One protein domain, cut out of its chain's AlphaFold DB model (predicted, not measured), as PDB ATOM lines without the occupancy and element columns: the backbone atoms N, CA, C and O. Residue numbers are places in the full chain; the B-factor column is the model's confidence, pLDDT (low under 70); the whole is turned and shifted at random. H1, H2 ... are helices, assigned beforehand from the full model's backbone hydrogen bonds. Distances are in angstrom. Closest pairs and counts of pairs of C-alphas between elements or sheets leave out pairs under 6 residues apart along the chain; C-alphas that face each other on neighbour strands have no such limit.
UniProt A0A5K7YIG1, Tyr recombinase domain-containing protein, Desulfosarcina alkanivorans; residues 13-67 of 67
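This is residues 13 to 67 of the 67 residues of the protein "Tyr recombinase domain-containing protein" of Desulfosarcina alkanivorans (UniProt A0A5K7YIG1). An open, stretched-out chain: helix H1 and a long looping stretch without a named element, residues 13 to 34, follow each other along the longest axis, and the shorter helix H2 sticks out crosswise with residues 61 to 66. From the far end of H1 the link of residues 49 to 56 folds back, and H2 begins near residue 39 of H1. The printed part has 55 residues with two named helices, H1 then H2, and no named strand; the class is all helix, though under half of the residues, 24, are in named elements. The whole is only just extended, close to loose, with a radius of gyration of the C-alphas of 15.6 A and spans of 44 by 25 by 18 A.

H1, residues 35 to 48, and H2, residues 57 to 66, only just touch, with 3 pairs of C-alphas within 8 A. The closest C-alphas are those of Gln 39 and Cys 57, 6.3 A apart, and H1 touches H2 with residues 38 to 42 alone. Their lines are about perpendicular, at 78 degrees, and their centres are 15.1 A apart. Before H1, residues 20 to 21 pair with residues 28 to 29, antiparallel, in stretches too short to be named strands. In H1 and H2 every O i to N i+4 pair is within hydrogen-bond range.

H1 runs 20.8 A from C-alpha 35 at (0.063, 49.824, -41.575) to C-alpha 48 at (-17.066, 38.219, -43.468). H2 measures 14.7 A and ends with C-alpha 66 at (-5.431, 44.831, -64.006).

The C-alphas farthest apart are those of Ser 25 and Gly 50, at 45.1 A. The printed part has no cut, and the link from H1 to H2 is short. Residues 48 to 53 stand free, as do residues 61 to 67, of which 61 to 66 belong to H2. The mean pLDDT of the printed part is 92.3; residue 67, the chain's last, is under 70.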
ATOM      1  N   LEU A  13      -3.589  62.552 -43.926       92.69
ATOM      2  CA  LEU A  13      -5.029  62.360 -44.133       92.69
ATOM      3  C   LEU A  13      -5.609  61.292 -43.190       92.69
ATOM      4  O   LEU A  13      -6.725  61.414 -42.697       92.69
ATOM      5  N   PHE A  14      -4.808  60.265 -42.890       92.38
ATOM      6  CA  PHE A  14      -5.128  59.218 -41.921       92.38
ATOM      7  C   PHE A  14      -4.128  59.266 -40.762       92.38
ATOM      8  O   PHE A  14      -3.163  58.491 -40.737       92.38
ATOM      9  N   PRO A  15      -4.304  60.192 -39.807       92.56
ATOM     10  CA  PRO A  15      -3.416  60.290 -38.664       92.56
ATOM     11  C   PRO A  15      -3.687  59.168 -37.656       92.56
ATOM     12  O   PRO A  15      -4.821  58.727 -37.457       92.56
ATOM     13  N   ALA A  16      -2.645  58.733 -36.954       92.31
ATOM     14  CA  ALA A  16      -2.786  57.830 -35.824       92.31
ATOM     15  C   ALA A  16      -3.657  58.463 -34.724       92.31
ATOM     16  O   ALA A  16      -3.572  59.662 -34.440       92.31
ATOM     17  N   LYS A  17      -4.469  57.631 -34.056       90.94
ATOM     18  CA  LYS A  17      -5.330  58.069 -32.944       90.94
ATOM     19  C   LYS A  17      -4.521  58.665 -31.785       90.94
ATOM     20  O   LYS A  17      -4.951  59.636 -31.169       90.94
ATOM     21  N   LYS A  18      -3.353  58.081 -31.501       91.19
ATOM     22  CA  LYS A  18      -2.432  58.505 -30.439       91.19
ATOM     23  C   LYS A  18      -1.180  59.136 -31.046       91.19
ATOM     24  O   LYS A  18      -0.755  58.745 -32.133       91.19
ATOM     25  N   ARG A  19      -0.608  60.109 -30.339       91.75
ATOM     26  CA  ARG A  19       0.730  60.638 -30.631       91.75
ATOM     27  C   ARG A  19       1.786  59.679 -30.077       91.75
ATOM     28  O   ARG A  19       1.491  58.895 -29.176       91.75
ATOM     29  N   SER A  20       2.986  59.724 -30.640       91.50
ATOM     30  CA  SER A  20       4.126  58.935 -30.176       91.50
ATOM     31  C   SER A  20       5.406  59.754 -30.251       91.50
ATOM     32  O   SER A  20       5.501  60.719 -31.011       91.50
ATOM     33  N   ILE A  21       6.395  59.355 -29.459       93.19
ATOM     34  CA  ILE A  21       7.736  59.922 -29.541       93.19
ATOM     35  C   ILE A  21       8.406  59.386 -30.803       93.19
ATOM     36  O   ILE A  21       8.497  58.175 -31.000       93.19
ATOM     37  N   ASP A  22       8.848  60.294 -31.667       89.62
ATOM     38  CA  ASP A  22       9.634  59.940 -32.840       89.62
ATOM     39  C   ASP A  22      11.041  59.516 -32.391       89.62
ATOM     40  O   ASP A  22      11.787  60.364 -31.887       89.62
ATOM     41  N   PRO A  23      11.446  58.248 -32.594       89.62
ATOM     42  CA  PRO A  23      12.728  57.739 -32.107       89.62
ATOM     43  C   PRO A  23      13.930  58.447 -32.741       89.62
ATOM     44  O   PRO A  23      15.017  58.424 -32.177       89.62
ATOM     45  N   ARG A  24      13.754  59.102 -33.897       90.88
ATOM     46  CA  ARG A  24      14.838  59.815 -34.587       90.88
ATOM     47  C   ARG A  24      15.089  61.210 -34.030       90.88
ATOM     48  O   ARG A  24      16.187  61.728 -34.187       90.88
ATOM     49  N   SER A  25      14.074  61.849 -33.448       90.50
ATOM     50  CA  SER A  25      14.167  63.246 -32.995       90.50
ATOM     51  C   SER A  25      13.843  63.461 -31.520       90.50
ATOM     52  O   SER A  25      13.997  64.579 -31.037       90.50
ATOM     53  N   GLY A  26      13.357  62.435 -30.815       91.44
ATOM     54  CA  GLY A  26      12.940  62.513 -29.413       91.44
ATOM     55  C   GLY A  26      11.707  63.392 -29.171       91.44
ATOM     56  O   GLY A  26      11.321  63.613 -28.029       91.44
ATOM     57  N   LYS A  27      11.078  63.911 -30.230       91.25
ATOM     58  CA  LYS A  27       9.937  64.829 -30.139       91.25
ATOM     59  C   LYS A  27       8.626  64.073 -30.288       91.25
ATOM     60  O   LYS A  27       8.525  63.146 -31.092       91.25
ATOM     61  N   GLU A  28       7.602  64.518 -29.569       92.38
ATOM     62  CA  GLU A  28       6.249  64.015 -29.777       92.38
ATOM     63  C   GLU A  28       5.735  64.446 -31.159       92.38
ATOM     64  O   GLU A  28       5.685  65.634 -31.494       92.38
ATOM     65  N   LYS A  29       5.342  63.467 -31.974       89.94
ATOM     66  CA  LYS A  29       4.766  63.681 -33.301       89.94
ATOM     67  C   LYS A  29       3.515  62.829 -33.478       89.94
ATOM     68  O   LYS A  29       3.250  61.867 -32.754       89.94
ATOM     69  N   ARG A  30       2.703  63.203 -34.463       91.19
ATOM     70  CA  ARG A  30       1.556  62.409 -34.900       91.19
ATOM     71  C   ARG A  30       1.936  61.698 -36.191       91.19
ATOM     72  O   ARG A  30       2.141  62.347 -37.208       91.19
ATOM     73  N   HIS A  31       2.058  60.379 -36.122       91.06
ATOM     74  CA  HIS A  31       2.358  59.538 -37.279       91.06
ATOM     75  C   HIS A  31       1.078  59.221 -38.067       91.06
ATOM     76  O   HIS A  31      -0.030  59.515 -37.611       91.06
ATOM     77  N   HIS A  32       1.226  58.608 -39.240       92.19
ATOM     78  CA  HIS A  32       0.102  58.014 -39.957       92.19
ATOM     79  C   HIS A  32      -0.419  56.777 -39.209       92.19
ATOM     80  O   HIS A  32       0.256  56.221 -38.336       92.19
ATOM     81  N   VAL A  33      -1.636  56.346 -39.538       92.69
ATOM     82  CA  VAL A  33      -2.205  55.094 -39.021       92.69
ATOM     83  C   VAL A  33      -1.251  53.917 -39.229       92.69
ATOM     84  O   VAL A  33      -0.615  53.784 -40.269       92.69
ATOM     85  N   LEU A  34      -1.179  53.027 -38.240       90.50
ATOM     86  CA  LEU A  34      -0.346  51.828 -38.318       90.50
ATOM     87  C   LEU A  34      -0.736  50.980 -39.536       90.50
ATOM     88  O   LEU A  34      -1.895  50.581 -39.678       90.50
ATOM     89  N   SER A  35       0.248  50.643 -40.368       85.88
ATOM     90  CA  SER A  35       0.063  49.824 -41.575       85.88
ATOM     91  C   SER A  35      -0.578  48.461 -41.272       85.88
ATOM     92  O   SER A  35      -1.456  47.997 -42.002       85.88
ATOM     93  N   SER A  36      -0.218  47.852 -40.141       91.31
ATOM     94  CA  SER A  36      -0.808  46.601 -39.649       91.31
ATOM     95  C   SER A  36      -2.298  46.724 -39.307       91.31
ATOM     96  O   SER A  36      -3.046  45.751 -39.438       91.31
ATOM     97  N   GLY A  37      -2.757  47.917 -38.915       91.62
ATOM     98  CA  GLY A  37      -4.163  48.198 -38.629       91.62
ATOM     99  C   GLY A  37      -5.038  48.019 -39.867       91.62
ATOM    100  O   GLY A  37      -6.047  47.313 -39.809       91.62
ATOM    101  N   LEU A  38      -4.604  48.570 -41.005       91.88
ATOM    102  CA  LEU A  38      -5.297  48.409 -42.284       91.88
ATOM    103  C   LEU A  38      -5.314  46.941 -42.730       91.88
ATOM    104  O   LEU A  38      -6.371  46.412 -43.065       91.88
ATOM    105  N   GLN A  39      -4.172  46.248 -42.661       94.06
ATOM    106  CA  GLN A  39      -4.086  44.825 -43.018       94.06
ATOM    107  C   GLN A  39      -5.042  43.962 -42.180       94.06
ATOM    108  O   GLN A  39      -5.710  43.065 -42.700       94.06
ATOM    109  N   ARG A  40      -5.143  44.238 -40.873       94.50
ATOM    110  CA  ARG A  40      -6.064  43.530 -39.977       94.50
ATOM    111  C   ARG A  40      -7.522  43.825 -40.318       94.50
ATOM    112  O   ARG A  40      -8.312  42.884 -40.332       94.50
ATOM    113  N   ALA A  41      -7.864  45.081 -40.599       94.38
ATOM    114  CA  ALA A  41      -9.215  45.467 -40.993       94.38
ATOM    115  C   ALA A  41      -9.646  44.762 -42.289       94.38
ATOM    116  O   ALA A  41     -10.706  44.138 -42.315       94.38
ATOM    117  N   VAL A  42      -8.782  44.754 -43.312       95.06
ATOM    118  CA  VAL A  42      -9.027  44.035 -44.574       95.06
ATOM    119  C   VAL A  42      -9.236  42.545 -44.325       95.06
ATOM    120  O   VAL A  42     -10.216  41.978 -44.795       95.06
ATOM    121  N   ARG A  43      -8.380  41.907 -43.520       93.19
ATOM    122  CA  ARG A  43      -8.530  40.483 -43.184       93.19
ATOM    123  C   ARG A  43      -9.863  40.173 -42.494       93.19
ATOM    124  O   ARG A  43     -10.467  39.143 -42.776       93.19
ATOM    125  N   VAL A  44     -10.329  41.040 -41.591       95.62
ATOM    126  CA  VAL A  44     -11.641  40.877 -40.941       95.62
ATOM    127  C   VAL A  44     -12.775  41.034 -41.951       95.62
ATOM    128  O   VAL A  44     -13.707  40.234 -41.917       95.62
ATOM    129  N   ALA A  45     -12.695  42.019 -42.847       95.50
ATOM    130  CA  ALA A  45     -13.694  42.235 -43.890       95.50
ATOM    131  C   ALA A  45     -13.780  41.034 -44.845       95.50
ATOM    132  O   ALA A  45     -14.860  40.485 -45.016       95.50
ATOM    133  N   VAL A  46     -12.644  40.553 -45.364       95.44
ATOM    134  CA  VAL A  46     -12.566  39.367 -46.242       95.44
ATOM    135  C   VAL A  46     -13.151  38.125 -45.570       95.44
ATOM    136  O   VAL A  46     -13.876  37.360 -46.192       95.44
ATOM    137  N   ARG A  47     -12.900  37.922 -44.271       93.94
ATOM    138  CA  ARG A  47     -13.484  36.778 -43.556       93.94
ATOM    139  C   ARG A  47     -15.015  36.836 -43.509       93.94
ATOM    140  O   ARG A  47     -15.656  35.794 -43.484       93.94
ATOM    141  N   ARG A  48     -15.605  38.034 -43.490       96.25
ATOM    142  CA  ARG A  48     -17.066  38.219 -43.468       96.25
ATOM    143  C   ARG A  48     -17.722  37.959 -44.821       96.25
ATOM    144  O   ARG A  48     -18.918  37.715 -44.846       96.25
ATOM    145  N   THR A  49     -16.970  37.992 -45.920       95.56
ATOM    146  CA  THR A  49     -17.523  37.759 -47.262       95.56
ATOM    147  C   THR A  49     -17.589  36.277 -47.638       95.56
ATOM    148  O   THR A  49     -18.071  35.960 -48.717       95.56
ATOM    149  N   GLY A  50     -17.068  35.367 -46.802       93.25
ATOM    150  CA  GLY A  50     -17.035  33.927 -47.099       93.25
ATOM    151  C   GLY A  50     -16.073  33.532 -48.227       93.25
ATOM    152  O   GLY A  50     -16.107  32.400 -48.701       93.25
ATOM    153  N   LEU A  51     -15.203  34.447 -48.668       92.44
ATOM    154  CA  LEU A  51     -14.251  34.172 -49.743       92.44
ATOM    155  C   LEU A  51     -13.123  33.269 -49.235       92.44
ATOM    156  O   LEU A  51     -12.453  33.578 -48.252       92.44
ATOM    157  N   THR A  52     -12.881  32.172 -49.949       90.94
ATOM    158  CA  THR A  52     -11.804  31.213 -49.650       90.94
ATOM    159  C   THR A  52     -10.452  31.661 -50.206       90.94
ATOM    160  O   THR A  52      -9.400  31.247 -49.719       90.94
ATOM    161  N   LYS A  53     -10.460  32.544 -51.214       91.06
ATOM    162  CA  LYS A  53      -9.245  33.101 -51.812       91.06
ATOM    163  C   LYS A  53      -8.514  33.993 -50.809       91.06
ATOM    164  O   LYS A  53      -9.108  34.838 -50.142       91.06
ATOM    165  N   ARG A  54      -7.186  33.868 -50.764       91.12
ATOM    166  CA  ARG A  54      -6.330  34.750 -49.966       91.12
ATOM    167  C   ARG A  54      -6.374  36.177 -50.523       91.12
ATOM    168  O   ARG A  54      -5.777  36.458 -51.560       91.12
ATOM    169  N   ILE A  55      -7.054  37.070 -49.810       94.69
ATOM    170  CA  ILE A  55      -7.197  38.486 -50.168       94.69
ATOM    171  C   ILE A  55      -6.556  39.356 -49.084       94.69
ATOM    172  O   ILE A  55      -6.780  39.161 -47.888       94.69
ATOM    173  N   GLY A  56      -5.750  40.327 -49.508       94.62
ATOM    174  CA  GLY A  56      -5.150  41.346 -48.648       94.62
ATOM    175  C   GLY A  56      -4.968  42.670 -49.386       94.62
ATOM    176  O   GLY A  56      -5.362  42.801 -50.542       94.62
ATOM    177  N   CYS A  57      -4.329  43.654 -48.748       94.94
ATOM    178  CA  CYS A  57      -4.146  44.986 -49.345       94.94
ATOM    179  C   CYS A  57      -3.448  44.939 -50.718       94.94
ATOM    180  O   CYS A  57      -3.831  45.667 -51.629       94.94
ATOM    181  N   HIS A  58      -2.456  44.056 -50.890       94.56
ATOM    182  CA  HIS A  58      -1.774  43.890 -52.177       94.56
ATOM    183  C   HIS A  58      -2.698  43.344 -53.267       94.56
ATOM    184  O   HIS A  58      -2.570  43.760 -54.411       94.56
ATOM    185  N   THR A  59      -3.664  42.487 -52.922       95.44
ATOM    186  CA  THR A  59      -4.671  42.007 -53.876       95.44
ATOM    187  C   THR A  59      -5.446  43.176 -54.471       95.44
ATOM    188  O   THR A  59      -5.571  43.244 -55.683       95.44
ATOM    189  N   PHE A  60      -5.875  44.140 -53.648       94.06
ATOM    190  CA  PHE A  60      -6.569  45.333 -54.142       94.06
ATOM    191  C   PHE A  60      -5.685  46.208 -55.031       94.06
ATOM    192  O   PHE A  60      -6.145  46.670 -56.070       94.06
ATOM    193  N   ARG A  61      -4.406  46.388 -54.671       95.06
ATOM    194  CA  ARG A  61      -3.450  47.107 -55.528       95.06
ATOM    195  C   ARG A  61      -3.304  46.435 -56.895       95.06
ATOM    196  O   ARG A  61      -3.299  47.132 -57.901       95.06
ATOM    197  N   HIS A  62      -3.167  45.110 -56.924       95.50
ATOM    198  CA  HIS A  62      -3.074  44.361 -58.174       95.50
ATOM    199  C   HIS A  62      -4.372  44.460 -58.975       95.50
ATOM    200  O   HIS A  62      -4.312  44.805 -60.145       95.50
ATOM    201  N   SER A  63      -5.534  44.263 -58.344       94.94
ATOM    202  CA  SER A  63      -6.835  44.393 -59.008       94.94
ATOM    203  C   SER A  63      -7.037  45.762 -59.650       94.94
ATOM    204  O   SER A  63      -7.487  45.804 -60.781       94.94
ATOM    205  N   TYR A  64      -6.652  46.862 -58.995       95.56
ATOM    206  CA  TYR A  64      -6.724  48.199 -59.601       95.56
ATOM    207  C   TYR A  64      -5.857  48.342 -60.861       95.56
ATOM    208  O   TYR A  64      -6.207  49.083 -61.765       95.56
ATOM    209  N   ALA A  65      -4.711  47.660 -60.915       95.25
ATOM    210  CA  ALA A  65      -3.799  47.751 -62.052       95.25
ATOM    211  C   ALA A  65      -4.186  46.834 -63.225       95.25
ATOM    212  O   ALA A  65      -3.616  46.973 -64.302       95.25
ATOM    213  N   THR A  66      -5.055  45.844 -62.999       92.19
ATOM    214  CA  THR A  66      -5.431  44.831 -64.006       92.19
ATOM    215  C   THR A  66      -6.905  44.887 -64.412       92.19
ATOM    216  O   THR A  66      -7.260  44.269 -65.410       92.19
ATOM    217  N   ALA A  67      -7.755  45.557 -63.629       64.44
ATOM    218  CA  ALA A  67      -9.143  45.854 -63.985       64.44
ATOM    219  C   ALA A  67      -9.201  47.065 -64.918       64.44
ATOM    220  O   ALA A  67     -10.055  47.035 -65.826       64.44
TER     221      ALA A  67